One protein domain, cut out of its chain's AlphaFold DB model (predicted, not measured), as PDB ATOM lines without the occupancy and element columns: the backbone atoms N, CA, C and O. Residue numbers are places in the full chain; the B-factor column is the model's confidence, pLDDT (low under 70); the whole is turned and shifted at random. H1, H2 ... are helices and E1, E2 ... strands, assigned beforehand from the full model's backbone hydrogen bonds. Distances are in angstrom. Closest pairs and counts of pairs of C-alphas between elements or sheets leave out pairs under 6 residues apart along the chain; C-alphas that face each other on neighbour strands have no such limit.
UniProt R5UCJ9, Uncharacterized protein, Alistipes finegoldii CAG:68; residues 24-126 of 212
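What this domain is: This is residues 24 to 126 of the 212 residues of an uncharacterized protein of Alistipes finegoldii CAG:68 (UniProt R5UCJ9). A small, strongly twisted sheet of four strands makes the middle of an elongated body, with H1, H2 and H4 gathered toward one end of it and H3 with the loop of residues 76 to 84 reaching out at the other. H2 joins the three gathered helices by touching both H1 and H4, and H4 lies over the sheet. The printed part has 103 residues with four named helices and four named strands in the order H1, H2, E1, H3, E2, H4, E3, E4. The sheet runs E2, E1, E3, E4, all antiparallel, and the class is mixed, helices and strands. The whole is compact, with a radius of gyration of the C-alphas of 14.4 A, and spans 47 by 29 by 23 A.

Where its parts are: H1, residues 32 to 45, begins at C-alpha 32 at (-105.025, 32.612, -17.808) and is 20.0 A long. H2 is residues 47 to 55, 12.5 A. E1, residues 61 to 67, is 18.6 A long, and H3 is residues 69 to 75. E2, residues 85 to 92, is 16.2 A long and bends by 86 degrees at residue 88. H4 is residues 94 to 100. E3, residues 109 to 114, is 16.9 A long, and E4, residues 117 to 119, ends at C-alpha 119 at (-90.401, 32.599, -16.563).

How they stand to each other: E1 and E3 are antiparallel at 157 degrees, with N 64 and O 111 at 2.8 A. E2, an edge strand, is antiparallel to E1, with N 65 and O 90 at 2.8 A. E3 and E4 form a hairpin, with N 119 and O 112 at 2.8 A. E2, H4 and E3 form a split strand-helix-strand unit, two strands running the same way with E1 between them, and its crossover is right-handed. H4 is over E2 at a height over the sheet of 8.4 A, slantwise to the strands at 40 degrees on the local plane. H2 touches H4, closest at the C-alphas of Glu 54 and Leu 94, 5.2 A, about perpendicular at 71 degrees, but only just. H1 touches H2 with residues 39 to 43 alone, closest at the C-alphas of Tyr 43 and Tyr 50, 5.4 A, at a steep tilt of 52 degrees, opposite ways. H1 only grazes the sheet with residues 32 to 35, and H2 with residues 52 to 55. H3 only just grazes it, with 5 pairs of C-alphas within 10 A, and is apart from H1, H2 and H4. In H1, H2, H3 and H4 every O i to N i+4 pair is within hydrogen-bond range.

The domain as a whole: The C-alphas farthest apart, of His 48 and Ser 79, are 47.4 A from each other. The printed part has no cut, and no link is long. The mean pLDDT of the printed part is 78.4; residues 24 to 29, 73 to 84 and 120 to 126 are under 70.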
ATOM      1  N   TYR A  24     -94.270  50.455 -22.977       42.34
ATOM      2  CA  TYR A  24     -93.696  50.653 -21.639       42.34
ATOM      3  C   TYR A  24     -92.682  49.578 -21.206       42.34
ATOM      4  O   TYR A  24     -92.123  49.682 -20.117       42.34
ATOM      5  N   GLY A  25     -92.412  48.559 -22.031       43.41
ATOM      6  CA  GLY A  25     -91.364  47.564 -21.760       43.41
ATOM      7  C   GLY A  25     -91.634  46.656 -20.551       43.41
ATOM      8  O   GLY A  25     -90.695  46.103 -19.976       43.41
ATOM      9  N   TYR A  26     -92.899  46.499 -20.148       51.91
ATOM     10  CA  TYR A  26     -93.270  45.606 -19.047       51.91
ATOM     11  C   TYR A  26     -92.990  44.137 -19.416       51.91
ATOM     12  O   TYR A  26     -93.257  43.733 -20.552       51.91
ATOM     13  N   PRO A  27     -92.484  43.303 -18.482       53.03
ATOM     14  CA  PRO A  27     -92.347  41.870 -18.724       53.03
ATOM     15  C   PRO A  27     -93.717  41.286 -19.091       53.03
ATOM     16  O   PRO A  27     -94.695  41.512 -18.378       53.03
ATOM     17  N   ILE A  28     -93.804  40.552 -20.208       55.25
ATOM     18  CA  ILE A  28     -95.073  39.963 -20.644       55.25
ATOM     19  C   ILE A  28     -95.414  38.849 -19.664       55.25
ATOM     20  O   ILE A  28     -94.682  37.871 -19.503       55.25
ATOM     21  N   ARG A  29     -96.537  39.033 -18.982       68.25
ATOM     22  CA  ARG A  29     -97.089  38.063 -18.049       68.25
ATOM     23  C   ARG A  29     -98.166  37.247 -18.728       68.25
ATOM     24  O   ARG A  29     -98.858  37.724 -19.630       68.25
ATOM     25  N   TYR A  30     -98.300  36.005 -18.294       72.75
ATOM     26  CA  TYR A  30     -99.200  35.066 -18.933       72.75
ATOM     27  C   TYR A  30    -100.628  35.338 -18.491       72.75
ATOM     28  O   TYR A  30    -100.927  35.349 -17.299       72.75
ATOM     29  N   MET A  31    -101.525  35.527 -19.455       81.62
ATOM     30  CA  MET A  31    -102.951  35.503 -19.160       81.62
ATOM     31  C   MET A  31    -103.394  34.065 -18.925       81.62
ATOM     32  O   MET A  31    -102.805  33.106 -19.434       81.62
ATOM     33  N   LYS A  32    -104.481  33.918 -18.173       85.88
ATOM     34  CA  LYS A  32    -105.025  32.612 -17.808       85.88
ATOM     35  C   LYS A  32    -105.190  31.668 -19.003       85.88
ATOM     36  O   LYS A  32    -104.826  30.503 -18.888       85.88
ATOM     37  N   GLN A  33    -105.752  32.147 -20.116       83.44
ATOM     38  CA  GLN A  33    -106.046  31.286 -21.267       83.44
ATOM     39  C   GLN A  33    -104.768  30.691 -21.869       83.44
ATOM     40  O   GLN A  33    -104.697  29.482 -22.050       83.44
ATOM     41  N   TYR A  34    -103.720  31.503 -22.022       81.81
ATOM     42  CA  TYR A  34    -102.414  31.044 -22.498       81.81
ATOM     43  C   TYR A  34    -101.816  29.944 -21.609       81.81
ATOM     44  O   TYR A  34    -101.272  28.968 -22.120       81.81
ATOM     45  N   LEU A  35    -101.936  30.063 -20.280       86.69
ATOM     46  CA  LEU A  35    -101.489  29.006 -19.366       86.69
ATOM     47  C   LEU A  35    -102.319  27.725 -19.500       86.69
ATOM     48  O   LEU A  35    -101.770  26.629 -19.420       86.69
ATOM     49  N   LEU A  36    -103.633  27.839 -19.698       89.81
ATOM     50  CA  LEU A  36    -104.493  26.671 -19.894       89.81
ATOM     51  C   LEU A  36    -104.144  25.930 -21.189       89.81
ATOM     52  O   LEU A  36    -104.017  24.705 -21.163       89.81
ATOM     53  N   ASP A  37    -103.935  26.658 -22.282       86.94
ATOM     54  CA  ASP A  37    -103.564  26.078 -23.575       86.94
ATOM     55  C   ASP A  37    -102.187  25.407 -23.491       86.94
ATOM     56  O   ASP A  37    -102.005  24.275 -23.938       86.94
ATOM     57  N   PHE A  38    -101.240  26.048 -22.805       86.69
ATOM     58  CA  PHE A  38     -99.928  25.483 -22.511       86.69
ATOM     59  C   PHE A  38     -99.994  24.162 -21.746       86.69
ATOM     60  O   PHE A  38     -99.360  23.186 -22.145       86.69
ATOM     61  N   PHE A  39    -100.738  24.118 -20.638       90.62
ATOM     62  CA  PHE A  39    -100.847  22.898 -19.840       90.62
ATOM     63  C   PHE A  39    -101.608  21.798 -20.582       90.62
ATOM     64  O   PHE A  39    -101.285  20.627 -20.400       90.62
ATOM     65  N   THR A  40    -102.551  22.166 -21.453       91.44
ATOM     66  CA  THR A  40    -103.246  21.225 -22.341       91.44
ATOM     67  C   THR A  40    -102.269  20.608 -23.341       91.44
ATOM     68  O   THR A  40    -102.135  19.388 -23.382       91.44
ATOM     69  N   ALA A  41    -101.488  21.427 -24.051       88.69
ATOM     70  CA  ALA A  41    -100.460  20.938 -24.970       88.69
ATOM     71  C   ALA A  41     -99.396  20.090 -24.249       88.69
ATOM     72  O   ALA A  41     -98.961  19.054 -24.747       88.69
ATOM     73  N   LEU A  42     -98.995  20.483 -23.034       88.50
ATOM     74  CA  LEU A  42     -98.043  19.716 -22.233       88.50
ATOM     75  C   LEU A  42     -98.608  18.350 -21.817       88.50
ATOM     76  O   LEU A  42     -97.870  17.365 -21.829       88.50
ATOM     77  N   TYR A  43     -99.893  18.287 -21.463       91.81
ATOM     78  CA  TYR A  43    -100.586  17.041 -21.145       91.81
ATOM     79  C   TYR A  43    -100.635  16.103 -22.357       91.81
ATOM     80  O   TYR A  43    -100.335  14.917 -22.225       91.81
ATOM     81  N   GLU A  44    -100.957  16.636 -23.536       90.25
ATOM     82  CA  GLU A  44    -101.115  15.859 -24.770       90.25
ATOM     83  C   GLU A  44     -99.775  15.386 -25.352       90.25
ATOM     84  O   GLU A  44     -99.640  14.228 -25.753       90.25
ATOM     85  N   GLU A  45     -98.758  16.249 -25.371       89.06
ATOM     86  CA  GLU A  45     -97.492  15.970 -26.057       89.06
ATOM     87  C   GLU A  45     -96.407  15.406 -25.130       89.06
ATOM     88  O   GLU A  45     -95.537  14.637 -25.557       89.06
ATOM     89  N   GLN A  46     -96.412  15.796 -23.851       87.88
ATOM     90  CA  GLN A  46     -95.366  15.456 -22.880       87.88
ATOM     91  C   GLN A  46     -95.944  15.122 -21.501       87.88
ATOM     92  O   GLN A  46     -95.473  15.626 -20.479       87.88
ATOM     93  N   HIS A  47     -96.909  14.202 -21.475       91.25
ATOM     94  CA  HIS A  47     -97.640  13.787 -20.275       91.25
ATOM     95  C   HIS A  47     -96.749  13.531 -19.039       91.25
ATOM     96  O   HIS A  47     -97.006  14.073 -17.968       91.25
ATOM     97  N   HIS A  48     -95.634  12.804 -19.175       87.19
ATOM     98  CA  HIS A  48     -94.644  12.625 -18.098       87.19
ATOM     99  C   HIS A  48     -94.126  13.918 -17.431       87.19
ATOM    100  O   HIS A  48     -93.841  13.903 -16.233       87.19
ATOM    101  N   ILE A  49     -93.969  15.017 -18.178       87.56
ATOM    102  CA  ILE A  49     -93.572  16.319 -17.620       87.56
ATOM    103  C   ILE A  49     -94.772  16.973 -16.940       87.56
ATOM    104  O   ILE A  49     -94.622  17.453 -15.819       87.56
ATOM    105  N   TYR A  50     -95.951  16.944 -17.571       90.69
ATOM    106  CA  TYR A  50     -97.189  17.449 -16.969       90.69
ATOM    107  C   TYR A  50     -97.439  16.812 -15.597       90.69
ATOM    108  O   TYR A  50     -97.563  17.521 -14.601       90.69
ATOM    109  N   VAL A  51     -97.419  15.476 -15.523       89.19
ATOM    110  CA  VAL A  51     -97.630  14.712 -14.287       89.19
ATOM    111  C   VAL A  51     -96.622  15.097 -13.210       89.19
ATOM    112  O   VAL A  51     -96.977  15.179 -12.032       89.19
ATOM    113  N   LEU A  52     -95.365  15.350 -13.585       85.75
ATOM    114  CA  LEU A  52     -94.379  15.819 -12.621       85.75
ATOM    115  C   LEU A  52     -94.788  17.184 -12.061       85.75
ATOM    116  O   LEU A  52     -94.907  17.307 -10.846       85.75
ATOM    117  N   LEU A  53     -95.019  18.181 -12.923       87.38
ATOM    118  CA  LEU A  53     -95.400  19.535 -12.498       87.38
ATOM    119  C   LEU A  53     -96.658  19.526 -11.624       87.38
ATOM    120  O   LEU A  53     -96.743  20.267 -10.650       87.38
ATOM    121  N   GLU A  54     -97.601  18.642 -11.939       89.75
ATOM    122  CA  GLU A  54     -98.840  18.462 -11.194       89.75
ATOM    123  C   GLU A  54     -98.629  18.000  -9.744       89.75
ATOM    124  O   GLU A  54     -99.451  18.279  -8.869       89.75
ATOM    125  N   ASN A  55     -97.525  17.304  -9.474       86.94
ATOM    126  CA  ASN A  55     -97.228  16.706  -8.175       86.94
ATOM    127  C   ASN A  55     -96.008  17.336  -7.481       86.94
ATOM    128  O   ASN A  55     -95.587  16.850  -6.428       86.94
ATOM    129  N   LEU A  56     -95.439  18.409  -8.041       85.94
ATOM    130  CA  LEU A  56     -94.357  19.152  -7.404       85.94
ATOM    131  C   LEU A  56     -94.886  20.070  -6.285       85.94
ATOM    132  O   LEU A  56     -95.939  20.691  -6.443       85.94
ATOM    133  N   PRO A  57     -94.144  20.209  -5.168       87.19
ATOM    134  CA  PRO A  57     -94.418  21.235  -4.165       87.19
ATOM    135  C   PRO A  57     -94.247  22.650  -4.733       87.19
ATOM    136  O   PRO A  57     -93.453  22.852  -5.656       87.19
ATOM    137  N   LEU A  58     -94.879  23.636  -4.083       88.88
ATOM    138  CA  LEU A  58     -94.771  25.070  -4.413       88.88
ATOM    139  C   LEU A  58     -93.322  25.578  -4.516       88.88
ATOM    140  O   LEU A  58     -93.028  26.479  -5.301       88.88
ATOM    141  N   ASP A  59     -92.403  25.006  -3.741       85.25
ATOM    142  CA  ASP A  59     -90.987  25.397  -3.758       85.25
ATOM    143  C   ASP A  59     -90.265  24.986  -5.048       85.25
ATOM    144  O   ASP A  59     -89.257  25.583  -5.423       85.25
ATOM    145  N   TYR A  60     -90.781  23.973  -5.746       83.12
ATOM    146  CA  TYR A  60     -90.200  23.464  -6.985       83.12
ATOM    147  C   TYR A  60     -90.952  23.928  -8.224       83.12
ATOM    148  O   TYR A  60     -90.319  24.107  -9.267       83.12
ATOM    149  N   PHE A  61     -92.268  24.113  -8.124       88.50
ATOM    150  CA  PHE A  61     -93.090  24.639  -9.201       88.50
ATOM    151  C   PHE A  61     -94.287  25.416  -8.652       88.50
ATOM    152  O   PHE A  61     -95.034  24.901  -7.821       88.50
ATOM    153  N   ALA A  62     -94.494  26.629  -9.153       91.69
ATOM    154  CA  ALA A  62     -95.655  27.441  -8.829       91.69
ATOM    155  C   ALA A  62     -96.157  28.202 -10.057       91.69
ATOM    156  O   ALA A  62     -95.375  28.690 -10.875       91.69
ATOM    157  N   VAL A  63     -97.476  28.334 -10.142       92.19
ATOM    158  CA  VAL A  63     -98.135  29.368 -10.937       92.19
ATOM    159  C   VAL A  63     -98.385  30.537  -9.993       92.19
ATOM    160  O   VAL A  63     -99.160  30.411  -9.044       92.19
ATOM    161  N   GLU A  64     -97.697  31.649 -10.202       91.69
ATOM    162  CA  GLU A  64     -97.821  32.835  -9.358       91.69
ATOM    163  C   GLU A  64     -98.763  33.833 -10.008       91.69
ATOM    164  O   GLU A  64     -98.520  34.255 -11.132       91.69
ATOM    165  N   ARG A  65     -99.825  34.235  -9.313       89.75
ATOM    166  CA  ARG A  65    -100.663  35.350  -9.755       89.75
ATOM    167  C   ARG A  65     -99.985  36.641  -9.344       89.75
ATOM    168  O   ARG A  65     -99.685  36.859  -8.170       89.75
ATOM    169  N   THR A  66     -99.728  37.486 -10.325       84.44
ATOM    170  CA  THR A  66     -98.959  38.714 -10.151       84.44
ATOM    171  C   THR A  66     -99.806  39.969 -10.295       84.44
ATOM    172  O   THR A  66     -99.404  41.027  -9.806       84.44
ATOM    173  N   TYR A  67    -100.990  39.838 -10.894       82.31
ATOM    174  CA  TYR A  67    -101.969  40.908 -11.026       82.31
ATOM    175  C   TYR A  67    -103.394  40.383 -10.825       82.31
ATOM    176  O   TYR A  67    -103.794  39.391 -11.443       82.31
ATOM    177  N   ASP A  68    -104.159  41.076  -9.980       83.19
ATOM    178  CA  ASP A  68    -105.580  40.836  -9.739       83.19
ATOM    179  C   ASP A  68    -106.409  42.006 -10.281       83.19
ATOM    180  O   ASP A  68    -106.432  43.106  -9.716       83.19
ATOM    181  N   ARG A  69    -107.144  41.764 -11.375       77.94
ATOM    182  CA  ARG A  69    -107.973  42.817 -11.979       77.94
ATOM    183  C   ARG A  69    -109.154  43.218 -11.102       77.94
ATOM    184  O   ARG A  69    -109.563  44.380 -11.126       77.94
ATOM    185  N   LEU A  70    -109.737  42.275 -10.369       75.75
ATOM    186  CA  LEU A  70    -110.877  42.569  -9.506       75.75
ATOM    187  C   LEU A  70    -110.432  43.409  -8.311       75.75
ATOM    188  O   LEU A  70    -111.131  44.356  -7.957       75.75
ATOM    189  N   LEU A  71    -109.250  43.131  -7.754       74.94
ATOM    190  CA  LEU A  71    -108.638  43.964  -6.716       74.94
ATOM    191  C   LEU A  71    -108.433  45.401  -7.211       74.94
ATOM    192  O   LEU A  71    -108.853  46.343  -6.540       74.94
ATOM    193  N   TYR A  72    -107.860  45.566  -8.408       71.75
ATOM    194  CA  TYR A  72    -107.694  46.881  -9.032       71.75
ATOM    195  C   TYR A  72    -109.026  47.644  -9.152       71.75
ATOM    196  O   TYR A  72    -109.114  48.821  -8.805       71.75
ATOM    197  N   TRP A  73    -110.089  46.984  -9.625       69.31
ATOM    198  CA  TRP A  73    -111.395  47.629  -9.791       69.31
ATOM    199  C   TRP A  73    -112.096  47.953  -8.475       69.31
ATOM    200  O   TRP A  73    -112.646  49.045  -8.347       69.31
ATOM    201  N   ASN A  74    -112.058  47.048  -7.499       69.31
ATOM    202  CA  ASN A  74    -112.698  47.260  -6.203       69.31
ATOM    203  C   ASN A  74    -112.036  48.410  -5.427       69.31
ATOM    204  O   ASN A  74    -112.731  49.195  -4.783       69.31
ATOM    205  N   ASN A  75    -110.716  48.563  -5.557       66.19
ATOM    206  CA  ASN A  75    -109.965  49.627  -4.888       66.19
ATOM    207  C   ASN A  75    -110.029  50.972  -5.622       66.19
ATOM    208  O   ASN A  75    -109.762  52.012  -5.031       66.19
ATOM    209  N   ARG A  76    -110.484  51.004  -6.879       55.19
ATOM    210  CA  ARG A  76    -110.678  52.256  -7.632       55.19
ATOM    211  C   ARG A  76    -111.694  53.205  -6.981       55.19
ATOM    212  O   ARG A  76    -111.648  54.408  -7.224       55.19
ATOM    213  N   ASN A  77    -112.575  52.673  -6.131       53.47
ATOM    214  CA  ASN A  77    -113.559  53.438  -5.364       53.47
ATOM    215  C   ASN A  77    -113.048  53.894  -3.980       53.47
ATOM    216  O   ASN A  77    -113.766  54.602  -3.278       53.47
ATOM    217  N   GLY A  78    -111.827  53.522  -3.580       50.50
ATOM    218  CA  GLY A  78    -111.243  53.867  -2.286       50.50
ATOM    219  C   GLY A  78    -109.720  53.927  -2.361       50.50
ATOM    220  O   GLY A  78    -109.059  52.904  -2.252       50.50
ATOM    221  N   SER A  79    -109.180  55.144  -2.488       47.03
ATOM    222  CA  SER A  79    -107.746  55.497  -2.572       47.03
ATOM    223  C   SER A  79    -107.001  55.018  -3.836       47.03
ATOM    224  O   SER A  79    -107.012  53.853  -4.210       47.03
ATOM    225  N   HIS A  80    -106.333  55.957  -4.513       46.84
ATOM    226  CA  HIS A  80    -105.633  55.787  -5.799       46.84
ATOM    227  C   HIS A  80    -104.311  54.988  -5.709       46.84
ATOM    228  O   HIS A  80    -103.493  55.060  -6.622       46.84
ATOM    229  N   GLU A  81    -104.068  54.248  -4.624       49.44
ATOM    230  CA  GLU A  81    -102.730  53.738  -4.281       49.44
ATOM    231  C   GLU A  81    -102.544  52.223  -4.455       49.44
ATOM    232  O   GLU A  81    -101.433  51.732  -4.281       49.44
ATOM    233  N   VAL A  82    -103.581  51.465  -4.838       55.16
ATOM    234  CA  VAL A  82    -103.460  50.008  -5.034       55.16
ATOM    235  C   VAL A  82    -103.624  49.666  -6.512       55.16
ATOM    236  O   VAL A  82    -104.729  49.571  -7.042       55.16
ATOM    237  N   ASP A  83    -102.495  49.488  -7.185       64.69
ATOM    238  CA  ASP A  83    -102.354  49.295  -8.630       64.69
ATOM    239  C   ASP A  83    -102.812  47.911  -9.145       64.69
ATOM    240  O   ASP A  83    -102.749  47.662 -10.347       64.69
ATOM    241  N   GLY A  84    -103.332  47.030  -8.279       66.94
ATOM    242  CA  GLY A  84    -103.772  45.665  -8.614       66.94
ATOM    243  C   GLY A  84    -102.665  44.612  -8.549       66.94
ATOM    244  O   GLY A  84    -102.925  43.431  -8.792       66.94
ATOM    245  N   TRP A  85    -101.439  45.015  -8.217       76.25
ATOM    246  CA  TRP A  85    -100.298  44.118  -8.101       76.25
ATOM    247  C   TRP A  85    -100.285  43.444  -6.732       76.25
ATOM    248  O   TRP A  85    -100.577  44.058  -5.706       76.25
ATOM    249  N   LEU A  86     -99.959  42.152  -6.716       73.12
ATOM    250  CA  LEU A  86    -100.004  41.342  -5.500       73.12
ATOM    251  C   LEU A  86     -98.624  41.262  -4.836       73.12
ATOM    252  O   LEU A  86     -97.687  40.694  -5.404       73.12
ATOM    253  N   TYR A  87     -98.527  41.787  -3.608       76.69
ATOM    254  CA  TYR A  87     -97.354  41.683  -2.733       76.69
ATOM    255  C   TYR A  87     -97.787  41.293  -1.302       76.69
ATOM    256  O   TYR A  87     -98.350  42.128  -0.595       76.69
ATOM    257  N   PRO A  88     -97.531  40.051  -0.841       78.94
ATOM    258  CA  PRO A  88     -96.871  38.961  -1.558       78.94
ATOM    259  C   PRO A  88     -97.735  38.395  -2.695       78.94
ATOM    260  O   PRO A  88     -98.960  38.490  -2.677       78.94
ATOM    261  N   ARG A  89     -97.080  37.776  -3.682       85.25
ATOM    262  CA  ARG A  89     -97.758  37.095  -4.791       85.25
ATOM    263  C   ARG A  89     -98.505  35.865  -4.289       85.25
ATOM    264  O   ARG A  89     -97.990  35.119  -3.454       85.25
ATOM    265  N   GLU A  90     -99.680  35.609  -4.852       90.44
ATOM    266  CA  GLU A  90    -100.388  34.352  -4.616       90.44
ATOM    267  C   GLU A  90     -99.718  33.236  -5.416       90.44
ATOM    268  O   GLU A  90     -99.521  33.368  -6.624       90.44
ATOM    269  N   ARG A  91     -99.379  32.127  -4.757       93.44
ATOM    270  CA  ARG A  91     -98.677  30.992  -5.369       93.44
ATOM    271  C   ARG A  91     -99.591  29.775  -5.372       93.44
ATOM    272  O   ARG A  91    -100.178  29.444  -4.344       93.44
ATOM    273  N   TYR A  92     -99.681  29.108  -6.514       94.88
ATOM    274  CA  TYR A  92    -100.547  27.953  -6.716       94.88
ATOM    275  C   TYR A  92     -99.745  26.763  -7.235       94.88
ATOM    276  O   TYR A  92     -98.947  26.900  -8.165       94.88
ATOM    277  N   THR A  93     -99.997  25.574  -6.690       94.62
ATOM    278  CA  THR A  93     -99.648  24.331  -7.385       94.62
ATOM    279  C   THR A  93    -100.458  24.244  -8.679       94.62
ATOM    280  O   THR A  93    -101.501  24.890  -8.822       94.62
ATOM    281  N   LEU A  94    -100.030  23.408  -9.628       93.94
ATOM    282  CA  LEU A  94    -100.794  23.221 -10.865       93.94
ATOM    283  C   LEU A  94    -102.235  22.757 -10.578       93.94
ATOM    284  O   LEU A  94    -103.174  23.278 -11.176       93.94
ATOM    285  N   LYS A  95    -102.429  21.846  -9.612       94.19
ATOM    286  CA  LYS A  95    -103.766  21.367  -9.212       94.19
ATOM    287  C   LYS A  95    -104.641  22.501  -8.686       94.19
ATOM    288  O   LYS A  95    -105.791  22.629  -9.101       94.19
ATOM    289  N   GLU A  96    -104.104  23.340  -7.803       96.38
ATOM    290  CA  GLU A  96    -104.840  24.476  -7.239       96.38
ATOM    291  C   GLU A  96    -105.180  25.519  -8.305       96.38
ATOM    292  O   GLU A  96    -106.316  25.991  -8.355       96.38
ATOM    293  N   PHE A  97    -104.232  25.841  -9.190       95.62
ATOM    294  CA  PHE A  97    -104.460  26.766 -10.297       95.62
ATOM    295  C   PHE A  97    -105.585  26.268 -11.215       95.62
ATOM    296  O   PHE A  97    -106.531  27.004 -11.505       95.62
ATOM    297  N   LEU A  98    -105.534  24.996 -11.626       94.88
ATOM    298  CA  LEU A  98    -106.554  24.394 -12.486       94.88
ATOM    299  C   LEU A  98    -107.922  24.308 -11.796       94.88
ATOM    300  O   LEU A  98    -108.942  24.535 -12.451       94.88
ATOM    301  N   ALA A  99    -107.959  24.042 -10.487       95.69
ATOM    302  CA  ALA A  99    -109.194  24.049  -9.701       95.69
ATOM    303  C   ALA A  99    -109.811  25.456  -9.609       95.69
ATOM    304  O   ALA A  99    -111.029  25.613  -9.707       95.69
ATOM    305  N   LYS A 100    -108.974  26.493  -9.488       93.44
ATOM    306  CA  LYS A 100    -109.387  27.901  -9.389       93.44
ATOM    307  C   LYS A 100    -109.536  28.615 -10.735       93.44
ATOM    308  O   LYS A 100    -109.938  29.773 -10.773       93.44
ATOM    309  N   LYS A 101    -109.319  27.950 -11.874       91.19
ATOM    310  CA  LYS A 101    -109.339  28.600 -13.204       91.19
ATOM    311  C   LYS A 101    -110.601  29.423 -13.511       91.19
ATOM    312  O   LYS A 101    -110.556  30.373 -14.291       91.19
ATOM    313  N   ARG A 102    -111.750  29.073 -12.925       89.75
ATOM    314  CA  ARG A 102    -113.011  29.811 -13.117       89.75
ATOM    315  C   ARG A 102    -113.138  31.052 -12.230       89.75
ATOM    316  O   ARG A 102    -113.912  31.931 -12.582       89.75
ATOM    317  N   THR A 103    -112.402  31.128 -11.121       88.94
ATOM    318  CA  THR A 103    -112.458  32.262 -10.183       88.94
ATOM    319  C   THR A 103    -111.560  33.410 -10.624       88.94
ATOM    320  O   THR A 103    -111.847  34.559 -10.317       88.94
ATOM    321  N   PHE A 104    -110.489  33.109 -11.358       88.00
ATOM    322  CA  PHE A 104    -109.595  34.123 -11.907       88.00
ATOM    323  C   PHE A 104    -110.269  34.918 -13.023       88.00
ATOM    324  O   PHE A 104    -110.879  34.349 -13.942       88.00
ATOM    325  N   HIS A 105    -110.091  36.232 -12.989       85.44
ATOM    326  CA  HIS A 105    -110.514  37.107 -14.062       85.44
ATOM    327  C   HIS A 105    -109.645  36.864 -15.308       85.44
ATOM    328  O   HIS A 105    -108.490  36.451 -15.237       85.44
ATOM    329  N   ARG A 106    -110.215  37.068 -16.496       78.31
ATOM    330  CA  ARG A 106    -109.558  36.720 -17.772       78.31
ATOM    331  C   ARG A 106    -108.253  37.485 -18.043       78.31
ATOM    332  O   ARG A 106    -107.398  36.944 -18.728       78.31
ATOM    333  N   ILE A 107    -108.124  38.698 -17.503       76.81
ATOM    334  CA  ILE A 107    -106.921  39.539 -17.647       76.81
ATOM    335  C   ILE A 107    -106.022  39.504 -16.410       76.81
ATOM    336  O   ILE A 107    -105.101  40.306 -16.308       76.81
ATOM    337  N   ASP A 108    -106.300  38.608 -15.460       83.19
ATOM    338  CA  ASP A 108    -105.325  38.338 -14.409       83.19
ATOM    339  C   ASP A 108    -104.023  37.869 -15.043       83.19
ATOM    340  O   ASP A 108    -104.019  37.113 -16.023       83.19
ATOM    341  N   GLU A 109    -102.926  38.320 -14.454       85.06
ATOM    342  CA  GLU A 109    -101.597  38.041 -14.956       85.06
ATOM    343  C   GLU A 109    -100.887  37.050 -14.046       85.06
ATOM    344  O   GLU A 109    -101.001  37.104 -12.816       85.06
ATOM    345  N   PHE A 110    -100.145  36.144 -14.674       87.56
ATOM    346  CA  PHE A 110     -99.463  35.056 -14.003       87.56
ATOM    347  C   PHE A 110     -98.011  34.927 -14.465       87.56
ATOM    348  O   PHE A 110     -97.658  35.246 -15.602       87.56
ATOM    349  N   GLU A 111     -97.176  34.391 -13.585       86.50
ATOM    350  CA  GLU A 111     -95.808  33.964 -13.856       86.50
ATOM    351  C   GLU A 111     -95.675  32.472 -13.537       86.50
ATOM    352  O   GLU A 111     -96.299  31.957 -12.608       86.50
ATOM    353  N   LEU A 112     -94.863  31.755 -14.314       86.19
ATOM    354  CA  LEU A 112     -94.469  30.394 -13.963       86.19
ATOM    355  C   LEU A 112     -93.134  30.455 -13.236       86.19
ATOM    356  O   LEU A 112     -92.195  31.074 -13.724       86.19
ATOM    357  N   VAL A 113     -93.024  29.766 -12.108       85.38
ATOM    358  CA  VAL A 113     -91.765  29.613 -11.380       85.38
ATOM    359  C   VAL A 113     -91.439  28.132 -11.307       85.38
ATOM    360  O   VAL A 113     -92.242  27.355 -10.801       85.38
ATOM    361  N   ALA A 114     -90.271  27.724 -11.804       82.44
ATOM    362  CA  ALA A 114     -89.791  26.347 -11.682       82.44
ATOM    363  C   ALA A 114     -88.322  26.310 -11.260       82.44
ATOM    364  O   ALA A 114     -87.477  26.958 -11.876       82.44
ATOM    365  N   LEU A 115     -88.006  25.515 -10.234       73.44
ATOM    366  CA  LEU A 115     -86.639  25.293  -9.736       73.44
ATOM    367  C   LEU A 115     -85.869  26.601  -9.458       73.44
ATOM    368  O   LEU A 115     -84.694  26.726  -9.801       73.44
ATOM    369  N   GLY A 116     -86.552  27.595  -8.883       70.38
ATOM    370  CA  GLY A 116     -85.982  28.913  -8.579       70.38
ATOM    371  C   GLY A 116     -85.810  29.843  -9.787       70.38
ATOM    372  O   GLY A 116     -85.232  30.914  -9.645       70.38
ATOM    373  N   THR A 117     -86.301  29.463 -10.970       73.19
ATOM    374  CA  THR A 117     -86.320  30.316 -12.169       73.19
ATOM    375  C   THR A 117     -87.737  30.821 -12.421       73.19
ATOM    376  O   THR A 117     -88.643  30.004 -12.587       73.19
ATOM    377  N   SER A 118     -87.927  32.145 -12.461       74.81
ATOM    378  CA  SER A 118     -89.173  32.750 -12.950       74.81
ATOM    379  C   SER A 118     -89.132  32.864 -14.473       74.81
ATOM    380  O   SER A 118     -88.144  33.330 -15.045       74.81
ATOM    381  N   PHE A 119     -90.200  32.430 -15.132       72.25
ATOM    382  CA  PHE A 119     -90.401  32.599 -16.563       72.25
ATOM    383  C   PHE A 119     -91.223  33.866 -16.785       72.25
ATOM    384  O   PHE A 119     -92.451  33.839 -16.806       72.25
ATOM    385  N   THR A 120     -90.515  34.983 -16.942       62.06
ATOM    386  CA  THR A 120     -91.051  36.271 -17.393       62.06
ATOM    387  C   THR A 120     -90.458  36.556 -18.766       62.06
ATOM    388  O   THR A 120     -89.342  37.068 -18.863       62.06
ATOM    389  N   ASN A 121     -91.126  36.165 -19.848       53.50
ATOM    390  CA  ASN A 121     -90.600  36.462 -21.179       53.50
ATOM    391  C   ASN A 121     -91.096  37.832 -21.639       53.50
ATOM    392  O   ASN A 121     -92.284  38.094 -21.609       53.50
ATOM    393  N   SER A 122     -90.212  38.690 -22.145       46.31
ATOM    394  CA  SER A 122     -90.580  39.955 -22.808       46.31
ATOM    395  C   SER A 122     -91.135  39.761 -24.232       46.31
ATOM    396  O   SER A 122     -91.395  40.738 -24.925       46.31
ATOM    397  N   LYS A 123     -91.307  38.507 -24.684       44.81
ATOM    398  CA  LYS A 123     -91.714  38.132 -26.054       44.81
ATOM    399  C   LYS A 123     -92.870  37.122 -26.141       44.81
ATOM    400  O   LYS A 123     -92.978  36.415 -27.131       44.81
ATOM    401  N   ALA A 124     -93.722  37.026 -25.118       48.22
ATOM    402  CA  ALA A 124     -94.936  36.194 -25.128       48.22
ATOM    403  C   ALA A 124     -94.716  34.677 -25.319       48.22
ATOM    404  O   ALA A 124     -95.676  33.925 -25.459       48.22
ATOM    405  N   GLU A 125     -93.480  34.183 -25.270       54.25
ATOM    406  CA  GLU A 125     -93.228  32.748 -25.357       54.25
ATOM    407  C   GLU A 125     -93.264  32.128 -23.956       54.25
ATOM    408  O   GLU A 125     -92.593  32.574 -23.022       54.25
ATOM    409  N   LEU A 126     -94.062  31.082 -23.782       62.41
ATOM    410  CA  LEU A 126     -93.944  30.183 -22.635       62.41
ATOM    411  C   LEU A 126     -92.542  29.564 -22.605       62.41
ATOM    412  O   LEU A 126     -91.865  29.538 -23.642       62.41
TER     413      LEU A 126